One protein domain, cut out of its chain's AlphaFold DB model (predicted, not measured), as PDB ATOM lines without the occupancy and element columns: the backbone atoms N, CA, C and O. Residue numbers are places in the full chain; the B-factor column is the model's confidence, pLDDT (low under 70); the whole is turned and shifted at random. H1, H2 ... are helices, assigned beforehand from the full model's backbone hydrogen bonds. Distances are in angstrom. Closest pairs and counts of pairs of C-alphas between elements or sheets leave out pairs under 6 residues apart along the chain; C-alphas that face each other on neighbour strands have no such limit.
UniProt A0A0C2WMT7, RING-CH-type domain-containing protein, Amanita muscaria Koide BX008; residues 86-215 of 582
ATOM      1  N   VAL A  86     -13.265  39.424  -6.092       85.25
ATOM      2  CA  VAL A  86     -13.409  37.970  -5.903       85.25
ATOM      3  C   VAL A  86     -14.215  37.328  -7.036       85.25
ATOM      4  O   VAL A  86     -13.867  36.244  -7.500       85.25
ATOM      5  N   LEU A  87     -15.222  38.038  -7.555       88.69
ATOM      6  CA  LEU A  87     -16.042  37.602  -8.686       88.69
ATOM      7  C   LEU A  87     -15.213  37.314  -9.949       88.69
ATOM      8  O   LEU A  87     -15.433  36.301 -10.608       88.69
ATOM      9  N   LEU A  88     -14.216  38.148 -10.262       87.81
ATOM     10  CA  LEU A  88     -13.359  37.949 -11.434       87.81
ATOM     11  C   LEU A  88     -12.481  36.694 -11.283       87.81
ATOM     12  O   LEU A  88     -12.265  35.974 -12.255       87.81
ATOM     13  N   LYS A  89     -12.033  36.377 -10.057       85.50
ATOM     14  CA  LYS A  89     -11.299  35.130  -9.769       85.50
ATOM     15  C   LYS A  89     -12.181  33.897  -9.980       85.50
ATOM     16  O   LYS A  89     -11.720  32.913 -10.564       85.50
ATOM     17  N   PHE A  90     -13.444  33.959  -9.553       90.12
ATOM     18  CA  PHE A  90     -14.412  32.887  -9.788       90.12
ATOM     19  C   PHE A  90     -14.695  32.694 -11.277       90.12
ATOM     20  O   PHE A  90     -14.612  31.568 -11.759       90.12
ATOM     21  N   LEU A  91     -14.938  33.774 -12.024       90.75
ATOM     22  CA  LEU A  91     -15.178  33.707 -13.469       90.75
ATOM     23  C   LEU A  91     -13.964  33.164 -14.235       90.75
ATOM     24  O   LEU A  91     -14.115  32.303 -15.100       90.75
ATOM     25  N   ALA A  92     -12.748  33.590 -13.880       87.56
ATOM     26  CA  ALA A  92     -11.522  33.087 -14.500       87.56
ATOM     27  C   ALA A  92     -11.297  31.591 -14.226       87.56
ATOM     28  O   ALA A  92     -10.868  30.846 -15.110       87.56
ATOM     29  N   THR A  93     -11.604  31.138 -13.009       87.44
ATOM     30  CA  THR A  93     -11.501  29.721 -12.628       87.44
ATOM     31  C   THR A  93     -12.586  28.889 -13.313       87.44
ATOM     32  O   THR A  93     -12.293  27.826 -13.859       87.44
ATOM     33  N   GLY A  94     -13.815  29.406 -13.370       90.31
ATOM     34  CA  GLY A  94     -14.939  28.781 -14.066       90.31
ATOM     35  C   GLY A  94     -14.674  28.605 -15.559       90.31
ATOM     36  O   GLY A  94     -14.900  27.522 -16.091       90.31
ATOM     37  N   ASN A  95     -14.102  29.609 -16.228       90.69
ATOM     38  CA  ASN A  95     -13.748  29.503 -17.645       90.69
ATOM     39  C   ASN A  95     -12.702  28.402 -17.900       90.69
ATOM     40  O   ASN A  95     -12.845  27.611 -18.830       90.69
ATOM     41  N   LYS A  96     -11.680  28.285 -17.038       88.75
ATOM     42  CA  LYS A  96     -10.690  27.195 -17.128       88.75
ATOM     43  C   LYS A  96     -11.335  25.819 -16.944       88.75
ATOM     44  O   LYS A  96     -11.017  24.899 -17.694       88.75
ATOM     45  N   ALA A  97     -12.259  25.690 -15.991       89.00
ATOM     46  CA  ALA A  97     -12.993  24.447 -15.760       89.00
ATOM     47  C   ALA A  97     -13.886  24.079 -16.959       89.00
ATOM     48  O   ALA A  97     -13.855  22.941 -17.423       89.00
ATOM     49  N   LEU A  98     -14.618  25.047 -17.522       89.81
ATOM     50  CA  LEU A  98     -15.457  24.844 -18.708       89.81
ATOM     51  C   LEU A  98     -14.636  24.426 -19.934       89.81
ATOM     52  O   LEU A  98     -15.037  23.515 -20.653       89.81
ATOM     53  N   GLN A  99     -13.464  25.026 -20.150       87.94
ATOM     54  CA  GLN A  99     -12.569  24.640 -21.245       87.94
ATOM     55  C   GLN A  99     -12.019  23.217 -21.076       87.94
ATOM     56  O   GLN A  99     -11.949  22.457 -22.046       87.94
ATOM     57  N   GLN A 100     -11.662  22.824 -19.850       86.62
ATOM     58  CA  GLN A 100     -11.218  21.459 -19.554       86.62
ATOM     59  C   GLN A 100     -12.337  20.435 -19.775       86.62
ATOM     60  O   GLN A 100     -12.106  19.406 -20.413       86.62
ATOM     61  N   LEU A 101     -13.555  20.737 -19.314       88.12
ATOM     62  CA  LEU A 101     -14.734  19.897 -19.529       88.12
ATOM     63  C   LEU A 101     -15.099  19.793 -21.014       88.12
ATOM     64  O   LEU A 101     -15.374  18.697 -21.492       88.12
ATOM     65  N   GLY A 102     -15.029  20.897 -21.763       87.06
ATOM     66  CA  GLY A 102     -15.260  20.905 -23.208       87.06
ATOM     67  C   GLY A 102     -14.274  20.009 -23.957       87.06
ATOM     68  O   GLY A 102     -14.674  19.184 -24.780       87.06
ATOM     69  N   ARG A 103     -12.982  20.076 -23.614       88.56
ATOM     70  CA  ARG A 103     -11.964  19.188 -24.196       88.56
ATOM     71  C   ARG A 103     -12.242  17.719 -23.877       88.56
ATOM     72  O   ARG A 103     -12.163  16.876 -24.765       88.56
ATOM     73  N   LEU A 104     -12.596  17.410 -22.634       86.19
ATOM     74  CA  LEU A 104     -12.904  16.043 -22.223       86.19
ATOM     75  C   LEU A 104     -14.146  15.499 -22.952       86.19
ATOM     76  O   LEU A 104     -14.125  14.383 -23.467       86.19
ATOM     77  N   PHE A 105     -15.193  16.316 -23.064       88.81
ATOM     78  CA  PHE A 105     -16.426  15.974 -23.768       88.81
ATOM     79  C   PHE A 105     -16.189  15.708 -25.260       88.81
ATOM     80  O   PHE A 105     -16.677  14.710 -25.784       88.81
ATOM     81  N   THR A 106     -15.393  16.539 -25.941       88.69
ATOM     82  CA  THR A 106     -15.058  16.307 -27.361       88.69
ATOM     83  C   THR A 106     -14.289  15.001 -27.575       88.69
ATOM     84  O   THR A 106     -14.601  14.263 -28.508       88.69
ATOM     85  N   LEU A 107     -13.348  14.654 -26.687       87.81
ATOM     86  CA  LEU A 107     -12.604  13.392 -26.768       87.81
ATOM     87  C   LEU A 107     -13.508  12.171 -26.556       87.81
ATOM     88  O   LEU A 107     -13.475  11.239 -27.362       87.81
ATOM     89  N   PHE A 108     -14.346  12.179 -25.514       89.44
ATOM     90  CA  PHE A 108     -15.299  11.090 -25.274       89.44
ATOM     91  C   PHE A 108     -16.357  10.989 -26.375       89.44
ATOM     92  O   PHE A 108     -16.719   9.879 -26.769       89.44
ATOM     93  N   GLY A 109     -16.814  12.122 -26.912       89.62
ATOM     94  CA  GLY A 109     -17.753  12.170 -28.029       89.62
ATOM     95  C   GLY A 109     -17.188  11.511 -29.286       89.62
ATOM     96  O   GLY A 109     -17.828  10.627 -29.854       89.62
ATOM     97  N   VAL A 110     -15.959  11.862 -29.678       91.88
ATOM     98  CA  VAL A 110     -15.283  11.253 -30.838       91.88
ATOM     99  C   VAL A 110     -15.026   9.762 -30.611       91.88
ATOM    100  O   VAL A 110     -15.331   8.957 -31.488       91.88
ATOM    101  N   ALA A 111     -14.527   9.368 -29.436       88.75
ATOM    102  CA  ALA A 111     -14.274   7.960 -29.124       88.75
ATOM    103  C   ALA A 111     -15.559   7.115 -29.166       88.75
ATOM    104  O   ALA A 111     -15.568   6.023 -29.736       88.75
ATOM    105  N   THR A 112     -16.661   7.641 -28.623       90.94
ATOM    106  CA  THR A 112     -17.970   6.974 -28.651       90.94
ATOM    107  C   THR A 112     -18.490   6.854 -30.078       90.94
ATOM    108  O   THR A 112     -18.917   5.775 -30.481       90.94
ATOM    109  N   PHE A 113     -18.405   7.923 -30.874       91.81
ATOM    110  CA  PHE A 113     -18.822   7.902 -32.275       91.81
ATOM    111  C   PHE A 113     -18.042   6.860 -33.084       91.81
ATOM    112  O   PHE A 113     -18.640   6.027 -33.765       91.81
ATOM    113  N   VAL A 114     -16.713   6.843 -32.950       93.12
ATOM    114  CA  VAL A 114     -15.860   5.843 -33.605       93.12
ATOM    115  C   VAL A 114     -16.215   4.433 -33.133       93.12
ATOM    116  O   VAL A 114     -16.309   3.532 -33.963       93.12
ATOM    117  N   GLY A 115     -16.475   4.230 -31.837       92.38
ATOM    118  CA  GLY A 115     -16.902   2.939 -31.292       92.38
ATOM    119  C   GLY A 115     -18.237   2.452 -31.864       92.38
ATOM    120  O   GLY A 115     -18.350   1.297 -32.283       92.38
ATOM    121  N   VAL A 116     -19.239   3.329 -31.951       92.81
ATOM    122  CA  VAL A 116     -20.570   3.005 -32.496       92.81
ATOM    123  C   VAL A 116     -20.496   2.706 -33.994       92.81
ATOM    124  O   VAL A 116     -21.023   1.692 -34.450       92.81
ATOM    125  N   VAL A 117     -19.792   3.532 -34.769       93.94
ATOM    126  CA  VAL A 117     -19.641   3.308 -36.214       93.94
ATOM    127  C   VAL A 117     -18.843   2.033 -36.489       93.94
ATOM    128  O   VAL A 117     -19.264   1.208 -37.297       93.94
ATOM    129  N   SER A 118     -17.726   1.824 -35.787       88.94
ATOM    130  CA  SER A 118     -16.870   0.648 -35.995       88.94
ATOM    131  C   SER A 118     -17.584  -0.649 -35.622       88.94
ATOM    132  O   SER A 118     -17.494  -1.629 -36.361       88.94
ATOM    133  N   SER A 119     -18.337  -0.659 -34.517       88.88
ATOM    134  CA  SER A 119     -19.140  -1.821 -34.122       88.88
ATOM    135  C   SER A 119     -20.268  -2.107 -35.118       88.88
ATOM    136  O   SER A 119     -20.446  -3.260 -35.509       88.88
ATOM    137  N   GLY A 120     -20.965  -1.079 -35.614       90.06
ATOM    138  CA  GLY A 120     -21.985  -1.230 -36.657       90.06
ATOM    139  C   GLY A 120     -21.427  -1.819 -37.957       90.06
ATOM    140  O   GLY A 120     -21.971  -2.787 -38.490       90.06
ATOM    141  N   VAL A 121     -20.295  -1.294 -38.438       89.50
ATOM    142  CA  VAL A 121     -19.609  -1.818 -39.631       89.50
ATOM    143  C   VAL A 121     -19.166  -3.264 -39.412       89.50
ATOM    144  O   VAL A 121     -19.420  -4.115 -40.263       89.50
ATOM    145  N   TYR A 122     -18.563  -3.570 -38.261       89.88
ATOM    146  CA  TYR A 122     -18.142  -4.925 -37.905       89.88
ATOM    147  C   TYR A 122     -19.313  -5.919 -37.921       89.88
ATOM    148  O   TYR A 122     -19.188  -7.010 -38.487       89.88
ATOM    149  N   ILE A 123     -20.464  -5.537 -37.363       88.44
ATOM    150  CA  ILE A 123     -21.673  -6.366 -37.330       88.44
ATOM    151  C   ILE A 123     -22.168  -6.674 -38.745       88.44
ATOM    152  O   ILE A 123     -22.375  -7.842 -39.086       88.44
ATOM    153  N   ILE A 124     -22.319  -5.646 -39.584       90.00
ATOM    154  CA  ILE A 124     -22.792  -5.803 -40.968       90.00
ATOM    155  C   ILE A 124     -21.831  -6.701 -41.751       90.00
ATOM    156  O   ILE A 124     -22.248  -7.618 -42.461       90.00
ATOM    157  N   MET A 125     -20.531  -6.471 -41.585       86.81
ATOM    158  CA  MET A 125     -19.482  -7.195 -42.287       86.81
ATOM    159  C   MET A 125     -19.406  -8.669 -41.874       86.81
ATOM    160  O   MET A 125     -19.217  -9.533 -42.732       86.81
ATOM    161  N   THR A 126     -19.611  -8.960 -40.589       87.44
ATOM    162  CA  THR A 126     -19.673 -10.323 -40.039       87.44
ATOM    163  C   THR A 126     -20.936 -11.050 -40.501       87.44
ATOM    164  O   THR A 126     -20.857 -12.195 -40.951       87.44
ATOM    165  N   GLY A 127     -22.094 -10.381 -40.461       88.38
ATOM    166  CA  GLY A 127     -23.364 -10.937 -40.930       88.38
ATOM    167  C   GLY A 127     -23.340 -11.265 -42.424       88.38
ATOM    168  O   GLY A 127     -23.742 -12.359 -42.831       88.38
ATOM    169  N   TYR A 128     -22.792 -10.360 -43.241       88.75
ATOM    170  CA  TYR A 128     -22.593 -10.609 -44.667       88.75
ATOM    171  C   TYR A 128     -21.595 -11.754 -44.913       88.75
ATOM    172  O   TYR A 128     -21.871 -12.626 -45.737       88.75
ATOM    173  N   GLY A 129     -20.485 -11.811 -44.168       86.00
ATOM    174  CA  GLY A 129     -19.508 -12.901 -44.260       86.00
ATOM    175  C   GLY A 129     -20.135 -14.274 -43.994       86.00
ATOM    176  O   GLY A 129     -19.957 -15.200 -44.785       86.00
ATOM    177  N   ALA A 130     -20.951 -14.393 -42.940       86.31
ATOM    178  CA  ALA A 130     -21.657 -15.633 -42.606       86.31
ATOM    179  C   ALA A 130     -22.676 -16.030 -43.687       86.31
ATOM    180  O   ALA A 130     -22.762 -17.197 -44.079       86.31
ATOM    181  N   TRP A 131     -23.422 -15.056 -44.216       88.62
ATOM    182  CA  TRP A 131     -24.357 -15.284 -45.315       88.62
ATOM    183  C   TRP A 131     -23.646 -15.758 -46.591       88.62
ATOM    184  O   TRP A 131     -24.061 -16.749 -47.201       88.62
ATOM    185  N   ALA A 132     -22.554 -15.092 -46.972       85.88
ATOM    186  CA  ALA A 132     -21.758 -15.426 -48.148       85.88
ATOM    187  C   ALA A 132     -21.178 -16.841 -48.038       85.88
ATOM    188  O   ALA A 132     -21.264 -17.627 -48.986       85.88
ATOM    189  N   LEU A 133     -20.667 -17.191 -46.857       80.94
ATOM    190  CA  LEU A 133     -20.133 -18.512 -46.557       80.94
ATOM    191  C   LEU A 133     -21.198 -19.606 -46.695       80.94
ATOM    192  O   LEU A 133     -20.987 -20.594 -47.400       80.94
ATOM    193  N   LYS A 134     -22.373 -19.404 -46.086       84.19
ATOM    194  CA  LYS A 134     -23.505 -20.337 -46.171       84.19
ATOM    195  C   LYS A 134     -23.961 -20.564 -47.611       84.19
ATOM    196  O   LYS A 134     -24.298 -21.687 -47.982       84.19
ATOM    197  N   LYS A 135     -23.973 -19.513 -48.438       85.19
ATOM    198  CA  LYS A 135     -24.335 -19.617 -49.861       85.19
ATOM    199  C   LYS A 135     -23.284 -20.355 -50.681       85.19
ATOM    200  O   LYS A 135     -23.655 -21.145 -51.545       85.19
ATOM    201  N   PHE A 136     -22.005 -20.118 -50.405       83.38
ATOM    202  CA  PHE A 136     -20.919 -20.726 -51.163       83.38
ATOM    203  C   PHE A 136     -20.702 -22.203 -50.808       83.38
ATOM    204  O   PHE A 136     -20.586 -23.024 -51.714       83.38
ATOM    205  N   ILE A 137     -20.687 -22.555 -49.520       78.19
ATOM    206  CA  ILE A 137     -20.365 -23.916 -49.055       78.19
ATOM    207  C   ILE A 137     -21.619 -24.787 -48.859       78.19
ATOM    208  O   ILE A 137     -21.536 -26.011 -48.899       78.19
ATOM    209  N   GLY A 138     -22.801 -24.183 -48.725       79.81
ATOM    210  CA  GLY A 138     -24.062 -24.896 -48.514       79.81
ATOM    211  C   GLY A 138     -24.444 -25.029 -47.037       79.81
ATOM    212  O   GLY A 138     -23.641 -24.779 -46.141       79.81
ATOM    213  N   LYS A 139     -25.706 -25.403 -46.787       81.06
ATOM    214  CA  LYS A 139     -26.302 -25.440 -45.441       81.06
ATOM    215  C   LYS A 139     -25.673 -26.515 -44.548       81.06
ATOM    216  O   LYS A 139     -25.251 -26.187 -43.451       81.06
ATOM    217  N   GLU A 140     -25.550 -27.745 -45.048       74.19
ATOM    218  CA  GLU A 140     -25.015 -28.887 -44.284       74.19
ATOM    219  C   GLU A 140     -23.608 -28.606 -43.754       74.19
ATOM    220  O   GLU A 140     -23.327 -28.718 -42.565       74.19
ATOM    221  N   MET A 141     -22.726 -28.142 -44.640       72.44
ATOM    222  CA  MET A 141     -21.359 -27.820 -44.262       72.44
ATOM    223  C   MET A 141     -21.298 -26.571 -43.373       72.44
ATOM    224  O   MET A 141     -20.502 -26.531 -42.445       72.44
ATOM    225  N   PHE A 142     -22.145 -25.563 -43.602       79.31
ATOM    226  CA  PHE A 142     -22.220 -24.392 -42.723       79.31
ATOM    227  C   PHE A 142     -22.635 -24.768 -41.293       79.31
ATOM    228  O   PHE A 142     -22.023 -24.297 -40.333       79.31
ATOM    229  N   ASP A 143     -23.628 -25.644 -41.144       78.06
ATOM    230  CA  ASP A 143     -24.137 -26.075 -39.840       78.06
ATOM    231  C   ASP A 143     -23.104 -26.941 -39.089       78.06
ATOM    232  O   ASP A 143     -22.937 -26.779 -37.878       78.06
ATOM    233  N   LEU A 144     -22.331 -27.771 -39.804       71.75
ATOM    234  CA  LEU A 144     -21.192 -28.514 -39.240       71.75
ATOM    235  C   LEU A 144     -20.036 -27.608 -38.789       71.75
ATOM    236  O   LEU A 144     -19.337 -27.914 -37.822       71.75
ATOM    237  N   LEU A 145     -19.808 -26.516 -39.516       71.12
ATOM    238  CA  LEU A 145     -18.631 -25.669 -39.361       71.12
ATOM    239  C   LEU A 145     -18.822 -24.533 -38.353       71.12
ATOM    240  O   LEU A 145     -17.950 -24.311 -37.515       71.12
ATOM    241  N   LEU A 146     -19.928 -23.796 -38.444       73.88
ATOM    242  CA  LEU A 146     -20.237 -22.686 -37.541       73.88
ATOM    243  C   LEU A 146     -21.463 -22.977 -36.677       73.88
ATOM    244  O   LEU A 146     -21.528 -22.448 -35.582       73.88
ATOM    245  N   THR A 147     -22.385 -23.856 -37.082       74.75
ATOM    246  CA  THR A 147     -23.693 -24.019 -36.415       74.75
ATOM    247  C   THR A 147     -24.575 -22.769 -36.587       74.75
ATOM    248  O   THR A 147     -24.092 -21.648 -36.756       74.75
ATOM    249  N   ALA A 148     -25.898 -22.948 -36.573       74.31
ATOM    250  CA  ALA A 148     -26.857 -21.852 -36.742       74.31
ATOM    251  C   ALA A 148     -26.814 -20.801 -35.609       74.31
ATOM    252  O   ALA A 148     -27.206 -19.659 -35.839       74.31
ATOM    253  N   ASP A 149     -26.298 -21.168 -34.432       77.44
ATOM    254  CA  ASP A 149     -26.228 -20.316 -33.241       77.44
ATOM    255  C   ASP A 149     -24.863 -19.605 -33.115       77.44
ATOM    256  O   ASP A 149     -23.863 -20.275 -32.822       77.44
ATOM    257  N   PRO A 150     -24.802 -18.259 -33.210       78.44
ATOM    258  CA  PRO A 150     -23.555 -17.494 -33.088       78.44
ATOM    259  C   PRO A 150     -22.813 -17.692 -31.761       78.44
ATOM    260  O   PRO A 150     -21.585 -17.647 -31.712       78.44
ATOM    261  N   ALA A 151     -23.538 -17.975 -30.675       79.00
ATOM    262  CA  ALA A 151     -22.951 -18.184 -29.350       79.00
ATOM    263  C   ALA A 151     -21.972 -19.372 -29.292       79.00
ATOM    264  O   ALA A 151     -21.085 -19.394 -28.443       79.00
ATOM    265  N   ASN A 152     -22.114 -20.352 -30.193       76.25
ATOM    266  CA  ASN A 152     -21.269 -21.550 -30.221       76.25
ATOM    267  C   ASN A 152     -20.110 -21.442 -31.229       76.25
ATOM    268  O   ASN A 152     -19.368 -22.414 -31.415       76.25
ATOM    269  N   TRP A 153     -19.959 -20.291 -31.892       80.56
ATOM    270  CA  TRP A 153     -18.926 -20.083 -32.901       80.56
ATOM    271  C   TRP A 153     -17.534 -20.043 -32.261       80.56
ATOM    272  O   TRP A 153     -17.356 -19.445 -31.196       80.56
ATOM    273  N   PRO A 154     -16.510 -20.641 -32.898       78.25
ATOM    274  CA  PRO A 154     -15.138 -20.492 -32.433       78.25
ATOM    275  C   PRO A 154     -14.701 -19.025 -32.549       78.25
ATOM    276  O   PRO A 154     -15.080 -18.334 -33.494       78.25
ATOM    277  N   TYR A 155     -13.837 -18.560 -31.643       76.06
ATOM    278  CA  TYR A 155     -13.322 -17.179 -31.654       76.06
ATOM    279  C   TYR A 155     -12.717 -16.780 -33.014       76.06
ATOM    280  O   TYR A 155     -12.868 -15.648 -33.459       76.06
ATOM    281  N   ALA A 156     -12.090 -17.728 -33.717       75.06
ATOM    282  CA  ALA A 156     -11.519 -17.510 -35.040       75.06
ATOM    283  C   ALA A 156     -12.572 -17.124 -36.100       75.06
ATOM    284  O   ALA A 156     -12.261 -16.362 -37.011       75.06
ATOM    285  N   ALA A 157     -13.826 -17.578 -35.973       78.62
ATOM    286  CA  ALA A 157     -14.900 -17.188 -36.889       78.62
ATOM    287  C   ALA A 157     -15.211 -15.686 -36.793       78.62
ATOM    288  O   ALA A 157     -15.426 -15.045 -37.820       78.62
ATOM    289  N   TYR A 158     -15.153 -15.105 -35.591       81.94
ATOM    290  CA  TYR A 158     -15.397 -13.676 -35.374       81.94
ATOM    291  C   TYR A 158     -14.355 -12.771 -36.044       81.94
ATOM    292  O   TYR A 158     -14.687 -11.667 -36.461       81.94
ATOM    293  N   PHE A 159     -13.121 -13.243 -36.227       80.69
ATOM    294  CA  PHE A 159     -12.108 -12.514 -36.995       80.69
ATOM    295  C   PHE A 159     -12.195 -12.816 -38.498       80.69
ATOM    296  O   PHE A 159     -12.111 -11.907 -39.323       80.69
ATOM    297  N   ASN A 160     -12.405 -14.079 -38.872       78.25
ATOM    298  CA  ASN A 160     -12.315 -14.500 -40.270       78.25
ATOM    299  C   ASN A 160     -13.534 -14.077 -41.102       78.25
ATOM    300  O   ASN A 160     -13.362 -13.663 -42.246       78.25
ATOM    301  N   LEU A 161     -14.753 -14.129 -40.549       84.12
ATOM    302  CA  LEU A 161     -15.981 -13.747 -41.263       84.12
ATOM    303  C   LEU A 161     -15.952 -12.290 -41.765       84.12
ATOM    304  O   LEU A 161     -16.182 -12.078 -42.959       84.12
ATOM    305  N   PRO A 162     -15.628 -11.285 -40.929       86.06
ATOM    306  CA  PRO A 162     -15.465  -9.921 -41.413       86.06
ATOM    307  C   PRO A 162     -14.318  -9.776 -42.429       86.06
ATOM    308  O   PRO A 162     -14.459  -9.047 -43.413       86.06
ATOM    309  N   LEU A 163     -13.214 -10.515 -42.267       81.00
ATOM    310  CA  LEU A 163     -12.107 -10.514 -43.231       81.00
ATOM    311  C   LEU A 163     -12.493 -11.089 -44.601       81.00
ATOM    312  O   LEU A 163     -11.936 -10.642 -45.604       81.00
ATOM    313  N   MET A 164     -13.450 -12.022 -44.692       79.62
ATOM    314  CA  MET A 164     -13.966 -12.509 -45.983       79.62
ATOM    315  C   MET A 164     -14.602 -11.371 -46.786       79.62
ATOM    316  O   MET A 164     -14.329 -11.205 -47.977       79.62
ATOM    317  N   SER A 165     -15.419 -10.563 -46.118       82.88
ATOM    318  CA  SER A 165     -16.094  -9.403 -46.695       82.88
ATOM    319  C   SER A 165     -15.087  -8.341 -47.143       82.88
ATOM    320  O   SER A 165     -15.159  -7.876 -48.281       82.88
ATOM    321  N   ILE A 166     -14.087  -8.027 -46.303       81.62
ATOM    322  CA  ILE A 166     -12.980  -7.129 -46.676       81.62
ATOM    323  C   ILE A 166     -12.226  -7.692 -47.878       81.62
ATOM    324  O   ILE A 166     -11.980  -6.963 -48.831       81.62
ATOM    325  N   SER A 167     -11.896  -8.983 -47.874       74.50
ATOM    326  CA  SER A 167     -11.122  -9.632 -48.939       74.50
ATOM    327  C   SER A 167     -11.837  -9.595 -50.292       74.50
ATOM    328  O   SER A 167     -11.197  -9.360 -51.317       74.50
ATOM    329  N   LEU A 168     -13.162  -9.782 -50.311       75.38
ATOM    330  CA  LEU A 168     -13.977  -9.661 -51.525       75.38
ATOM    331  C   LEU A 168     -13.923  -8.242 -52.102       75.38
ATOM    332  O   LEU A 168     -13.789  -8.077 -53.316       75.38
ATOM    333  N   VAL A 169     -13.984  -7.228 -51.238       76.62
ATOM    334  CA  VAL A 169     -13.904  -5.817 -51.635       76.62
ATOM    335  C   VAL A 169     -12.482  -5.456 -52.085       76.62
ATOM    336  O   VAL A 169     -12.298  -4.933 -53.185       76.62
ATOM    337  N   LEU A 170     -11.459  -5.810 -51.303       71.62
ATOM    338  CA  LEU A 170     -10.052  -5.512 -51.597       71.62
ATOM    339  C   LEU A 170      -9.571  -6.177 -52.890       71.62
ATOM    340  O   LEU A 170      -8.824  -5.560 -53.646       71.62
ATOM    341  N   SER A 171     -10.052  -7.387 -53.198       66.50
ATOM    342  CA  SER A 171      -9.733  -8.087 -54.452       66.50
ATOM    343  C   SER A 171     -10.191  -7.326 -55.705       66.50
ATOM    344  O   SER A 171      -9.690  -7.582 -56.800       66.50
ATOM    345  N   ARG A 172     -11.137  -6.390 -55.572       65.94
ATOM    346  CA  ARG A 172     -11.642  -5.571 -56.685       65.94
ATOM    347  C   ARG A 172     -11.034  -4.173 -56.711       65.94
ATOM    348  O   ARG A 172     -10.921  -3.610 -57.793       65.94
ATOM    349  N   LEU A 173     -10.622  -3.652 -55.554       64.38
ATOM    350  CA  LEU A 173      -9.945  -2.356 -55.436       64.38
ATOM    351  C   LEU A 173      -8.468  -2.431 -55.846       64.38
ATOM    352  O   LEU A 173      -7.915  -1.463 -56.363       64.38
ATOM    353  N   GLN A 174      -7.821  -3.580 -55.655       57.16
ATOM    354  CA  GLN A 174      -6.435  -3.773 -56.064       57.16
ATOM    355  C   GLN A 174      -6.370  -4.187 -57.540       57.16
ATOM    356  O   GLN A 174      -6.690  -5.313 -57.915       57.16
ATOM    357  N   ASN A 175      -5.890  -3.279 -58.396       51.62
ATOM    358  CA  ASN A 175      -5.623  -3.543 -59.818       51.62
ATOM    359  C   ASN A 175      -4.458  -4.548 -60.031       51.62
ATOM    360  O   ASN A 175      -4.105  -4.907 -61.157       51.62
ATOM    361  N   THR A 176      -3.841  -5.032 -58.946       44.16
ATOM    362  CA  THR A 176      -2.803  -6.064 -58.946       44.16
ATOM    363  C   THR A 176      -3.444  -7.445 -59.022       44.16
ATOM    364  O   THR A 176      -3.929  -8.048 -58.071       44.16
ATOM    365  N   SER A 177      -3.430  -7.963 -60.239       49.25
ATOM    366  CA  SER A 177      -4.122  -9.162 -60.692       49.25
ATOM    367  C   SER A 177      -3.677 -10.512 -60.068       49.25
ATOM    368  O   SER A 177      -3.893 -11.556 -60.695       49.25
ATOM    369  N   SER A 178      -3.079 -10.538 -58.878       49.38
ATOM    370  CA  SER A 178      -2.353 -11.707 -58.358       49.38
ATOM    371  C   SER A 178      -3.055 -12.472 -57.233       49.38
ATOM    372  O   SER A 178      -2.732 -13.641 -57.050       49.38
ATOM    373  N   ILE A 179      -4.037 -11.895 -56.529       48.97
ATOM    374  CA  ILE A 179      -4.715 -12.588 -55.419       48.97
ATOM    375  C   ILE A 179      -6.200 -12.792 -55.768       48.97
ATOM    376  O   ILE A 179      -6.978 -11.835 -55.756       48.97
ATOM    377  N   PRO A 180      -6.629 -14.015 -56.135       53.81
ATOM    378  CA  PRO A 180      -8.041 -14.338 -56.280       53.81
ATOM    379  C   PRO A 180      -8.758 -14.137 -54.943       53.81
ATOM    380  O   PRO A 180      -8.318 -14.674 -53.928       53.81
ATOM    381  N   ALA A 181      -9.914 -13.468 -54.967       53.50
ATOM    382  CA  ALA A 181     -10.821 -13.301 -53.824       53.50
ATOM    383  C   ALA A 181     -11.207 -14.615 -53.109       53.50
ATOM    384  O   ALA A 181     -11.739 -14.588 -52.007       53.50
ATOM    385  N   ILE A 182     -10.950 -15.761 -53.744       52.97
ATOM    386  CA  ILE A 182     -11.283 -17.108 -53.272       52.97
ATOM    387  C   ILE A 182     -10.169 -17.700 -52.390       52.97
ATOM    388  O   ILE A 182     -10.453 -18.519 -51.522       52.97
ATOM    389  N   ILE A 183      -8.910 -17.271 -52.553       50.69
ATOM    390  CA  ILE A 183      -7.786 -17.801 -51.761       50.69
ATOM    391  C   ILE A 183      -7.958 -17.504 -50.256       50.69
ATOM    392  O   ILE A 183      -7.811 -18.435 -49.464       50.69
ATOM    393  N   PRO A 184      -8.372 -16.293 -49.830       54.34
ATOM    394  CA  PRO A 184      -8.684 -16.028 -48.424       54.34
ATOM    395  C   PRO A 184      -9.894 -16.822 -47.912       54.34
ATOM    396  O   PRO A 184      -9.946 -17.156 -46.739       54.34
ATOM    397  N   ILE A 185     -10.853 -17.169 -48.779       55.94
ATOM    398  CA  ILE A 185     -12.077 -17.901 -48.401       55.94
ATOM    399  C   ILE A 185     -11.771 -19.355 -48.021       55.94
ATOM    400  O   ILE A 185     -12.425 -19.906 -47.139       55.94
ATOM    401  N   LEU A 186     -10.788 -19.977 -48.681       54.97
ATOM    402  CA  LEU A 186     -10.462 -21.396 -48.495       54.97
ATOM    403  C   LEU A 186      -9.254 -21.628 -47.578       54.97
ATOM    404  O   LEU A 186      -9.197 -22.661 -46.918       54.97
ATOM    405  N   LEU A 187      -8.305 -20.683 -47.510       53.47
ATOM    406  CA  LEU A 187      -7.111 -20.805 -46.661       53.47
ATOM    407  C   LEU A 187      -7.293 -20.226 -45.250       53.47
ATOM    408  O   LEU A 187      -6.607 -20.667 -44.334       53.47
ATOM    409  N   LEU A 188      -8.218 -19.279 -45.046       54.06
ATOM    410  CA  LEU A 188      -8.486 -18.650 -43.742       54.06
ATOM    411  C   LEU A 188      -9.568 -19.412 -42.951       54.06
ATOM    412  O   LEU A 188     -10.420 -18.821 -42.284       54.06
ATOM    413  N   TRP A 189      -9.596 -20.739 -43.073       65.31
ATOM    414  CA  TRP A 189     -10.589 -21.554 -42.384       65.31
ATOM    415  C   TRP A 189     -10.142 -21.862 -40.943       65.31
ATOM    416  O   TRP A 189      -8.989 -22.252 -40.750       65.31
ATOM    417  N   PRO A 190     -11.007 -21.711 -39.915       51.34
ATOM    418  CA  PRO A 190     -10.651 -22.042 -38.541       51.34
ATOM    419  C   PRO A 190     -10.253 -23.524 -38.413       51.34
ATOM    420  O   PRO A 190     -11.030 -24.407 -38.781       51.34
ATOM    421  N   PRO A 191      -9.077 -23.830 -37.841       52.41
ATOM    422  CA  PRO A 191      -8.569 -25.197 -37.718       52.41
ATOM    423  C   PRO A 191      -9.361 -26.071 -36.728       52.41
ATOM    424  O   PRO A 191      -8.998 -27.225 -36.509       52.41
ATOM    425  N   SER A 192     -10.425 -25.548 -36.108       53.44
ATOM    426  CA  SER A 192     -11.167 -26.231 -35.049       53.44
ATOM    427  C   SER A 192     -12.680 -26.247 -35.301       53.44
ATOM    428  O   SER A 192     -13.247 -25.179 -35.550       53.44
ATOM    429  N   PRO A 193     -13.348 -27.410 -35.164       58.56
ATOM    430  CA  PRO A 193     -14.811 -27.494 -35.159       58.56
ATOM    431  C   PRO A 193     -15.421 -26.741 -33.957       58.56
ATOM    432  O   PRO A 193     -14.710 -26.483 -32.976       58.56
ATOM    433  N   PRO A 194     -16.725 -26.401 -34.001       59.94
ATOM    434  CA  PRO A 194     -17.394 -25.665 -32.930       59.94
ATOM    435  C   PRO A 194     -17.427 -26.478 -31.629       59.94
ATOM    436  O   PRO A 194     -17.379 -27.709 -31.640       59.94
ATOM    437  N   VAL A 195     -17.507 -25.784 -30.489       56.44
ATOM    438  CA  VAL A 195     -17.269 -26.357 -29.146       56.44
ATOM    439  C   VAL A 195     -18.181 -27.556 -28.846       56.44
ATOM    440  O   VAL A 195     -17.702 -28.579 -28.356       56.44
ATOM    441  N   LYS A 196     -19.464 -27.477 -29.227       55.72
ATOM    442  CA  LYS A 196     -20.445 -28.557 -29.028       55.72
ATOM    443  C   LYS A 196     -20.182 -29.768 -29.918       55.72
ATOM    444  O   LYS A 196     -20.187 -30.883 -29.417       55.72
ATOM    445  N   VAL A 197     -19.880 -29.554 -31.200       53.28
ATOM    446  CA  VAL A 197     -19.553 -30.633 -32.146       53.28
ATOM    447  C   VAL A 197     -18.222 -31.279 -31.774       53.28
ATOM    448  O   VAL A 197     -18.099 -32.490 -31.851       53.28
ATOM    449  N   ARG A 198     -17.237 -30.519 -31.284       50.78
ATOM    450  CA  ARG A 198     -15.991 -31.083 -30.751       50.78
ATOM    451  C   ARG A 198     -16.256 -31.974 -29.539       50.78
ATOM    452  O   ARG A 198     -15.720 -33.075 -29.492       50.78
ATOM    453  N   GLN A 199     -17.065 -31.520 -28.581       51.88
ATOM    454  CA  GLN A 199     -17.432 -32.317 -27.405       51.88
ATOM    455  C   GLN A 199     -18.258 -33.549 -27.779       51.88
ATOM    456  O   GLN A 199     -17.927 -34.639 -27.332       51.88
ATOM    457  N   GLN A 200     -19.273 -33.398 -28.629       55.72
ATOM    458  CA  GLN A 200     -20.126 -34.493 -29.088       55.72
ATOM    459  C   GLN A 200     -19.337 -35.496 -29.922       55.72
ATOM    460  O   GLN A 200     -19.350 -36.666 -29.581       55.72
ATOM    461  N   LEU A 201     -18.559 -35.059 -30.917       54.28
ATOM    462  CA  LEU A 201     -17.703 -35.946 -31.706       54.28
ATOM    463  C   LEU A 201     -16.660 -36.642 -30.840       54.28
ATOM    464  O   LEU A 201     -16.436 -37.820 -31.049       54.28
ATOM    465  N   LEU A 202     -16.037 -35.973 -29.862       54.00
ATOM    466  CA  LEU A 202     -15.140 -36.648 -28.917       54.00
ATOM    467  C   LEU A 202     -15.907 -37.711 -28.123       54.00
ATOM    468  O   LEU A 202     -15.472 -38.854 -28.049       54.00
ATOM    469  N   GLN A 203     -17.068 -37.364 -27.578       50.94
ATOM    470  CA  GLN A 203     -17.877 -38.271 -26.772       50.94
ATOM    471  C   GLN A 203     -18.372 -39.481 -27.581       50.94
ATOM    472  O   GLN A 203     -18.247 -40.614 -27.129       50.94
ATOM    473  N   GLU A 204     -18.857 -39.272 -28.800       52.66
ATOM    474  CA  GLU A 204     -19.352 -40.299 -29.729       52.66
ATOM    475  C   GLU A 204     -18.208 -41.128 -30.345       52.66
ATOM    476  O   GLU A 204     -18.361 -42.311 -30.647       52.66
ATOM    477  N   TYR A 205     -17.019 -40.535 -30.486       48.19
ATOM    478  CA  TYR A 205     -15.807 -41.211 -30.946       48.19
ATOM    479  C   TYR A 205     -15.244 -42.168 -29.889       48.19
ATOM    480  O   TYR A 205     -14.901 -43.299 -30.229       48.19
ATOM    481  N   TRP A 206     -15.194 -41.751 -28.617       44.03
ATOM    482  CA  TRP A 206     -14.671 -42.572 -27.515       44.03
ATOM    483  C   TRP A 206     -15.651 -43.638 -27.014       44.03
ATOM    484  O   TRP A 206     -15.223 -44.644 -26.456       44.03
ATOM    485  N   THR A 207     -16.954 -43.450 -27.219       51.59
ATOM    486  CA  THR A 207     -17.989 -44.394 -26.759       51.59
ATOM    487  C   THR A 207     -18.284 -45.519 -27.752       51.59
ATOM    488  O   THR A 207     -18.916 -46.508 -27.383       51.59
ATOM    489  N   ASN A 208     -17.815 -45.423 -29.002       55.19
ATOM    490  CA  ASN A 208     -18.137 -46.398 -30.042       55.19
ATOM    491  C   ASN A 208     -17.038 -47.485 -30.174       55.19
ATOM    492  O   ASN A 208     -15.916 -47.183 -30.599       55.19
ATOM    493  N   PRO A 209     -17.327 -48.770 -29.885       50.38
ATOM    494  CA  PRO A 209     -16.320 -49.844 -29.849       50.38
ATOM    495  C   PRO A 209     -15.692 -50.147 -31.219       50.38
ATOM    496  O   PRO A 209     -14.569 -50.646 -31.315       50.38
ATOM    497  N   SER A 210     -16.381 -49.795 -32.305       51.84
ATOM    498  CA  SER A 210     -15.860 -49.901 -33.670       51.84
ATOM    499  C   SER A 210     -14.811 -48.824 -33.997       51.84
ATOM    500  O   SER A 210     -13.900 -49.083 -34.785       51.84
ATOM    501  N   ASN A 211     -14.870 -47.651 -33.356       46.81
ATOM    502  CA  ASN A 211     -13.926 -46.545 -33.559       46.81
ATOM    503  C   ASN A 211     -12.602 -46.769 -32.812       46.81
ATOM    504  O   ASN A 211     -11.538 -46.506 -33.374       46.81
ATOM    505  N   ALA A 212     -12.649 -47.389 -31.627       48.09
ATOM    506  CA  ALA A 212     -11.461 -47.896 -30.935       48.09
ATOM    507  C   ALA A 212     -10.679 -48.917 -31.793       48.09
ATOM    508  O   ALA A 212      -9.451 -48.907 -31.825       48.09
ATOM    509  N   ARG A 213     -11.389 -49.751 -32.569       40.81
ATOM    510  CA  ARG A 213     -10.798 -50.731 -33.501       40.81
ATOM    511  C   ARG A 213     -10.329 -50.105 -34.825       40.81
ATOM    512  O   ARG A 213      -9.409 -50.618 -35.455       40.81
ATOM    513  N   ARG A 214     -10.918 -48.978 -35.241       41.50
ATOM    514  CA  ARG A 214     -10.528 -48.225 -36.450       41.50
ATOM    515  C   ARG A 214      -9.233 -47.431 -36.283       41.50
ATOM    516  O   ARG A 214      -8.566 -47.230 -37.287       41.50
ATOM    517  N   LEU A 215      -8.824 -47.073 -35.064       42.59
ATOM    518  CA  LEU A 215      -7.476 -46.547 -34.788       42.59
ATOM    519  C   LEU A 215      -6.365 -47.571 -35.088       42.59
ATOM    520  O   LEU A 215      -5.275 -47.196 -35.509       42.59
TER     521      LEU A 215
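What this domain is: This is residues 86 to 215 of the 582 residues of the protein "RING-CH-type domain-containing protein" of Amanita muscaria Koide BX008 (UniProt A0A0C2WMT7). One very long helix, H1, sticks out with residues 86 to 120; near its far end H3 crosses it, short H2 and H4 sit close by, and H5 leads out to H6. The printed part has 130 residues, six helices named in chain order, no named strand: all helix, extended, radius of gyration of the C-alphas 25.3 A, spanning 93 by 45 by 22 A.

Where its parts are: Find C-alpha 86 at (-13.409, 37.970, -5.903); H1, residues 86 to 137, runs 75.8 A. Then come H2, 139 to 145; H3, 155 to 173, 28.2 A; H4, 183 to 187; H5, 195 to 207; H6, 209 to 214, ending at (-10.528, -48.225, -36.450).

How they stand to each other: H1, with residues 122 to 130 alone, touches H3 about perpendicular, 85 degrees; closest C-alphas Thr 126 and Pro 162, 4.4 A. Every O i to N i+4 pair is within hydrogen-bond range in H1, H2, H4 and H5, 11 of 15 in H3, 1 of 2 in H6.

The domain as a whole: No cut, no long link; residues 171 to 215 have pLDDT under 70.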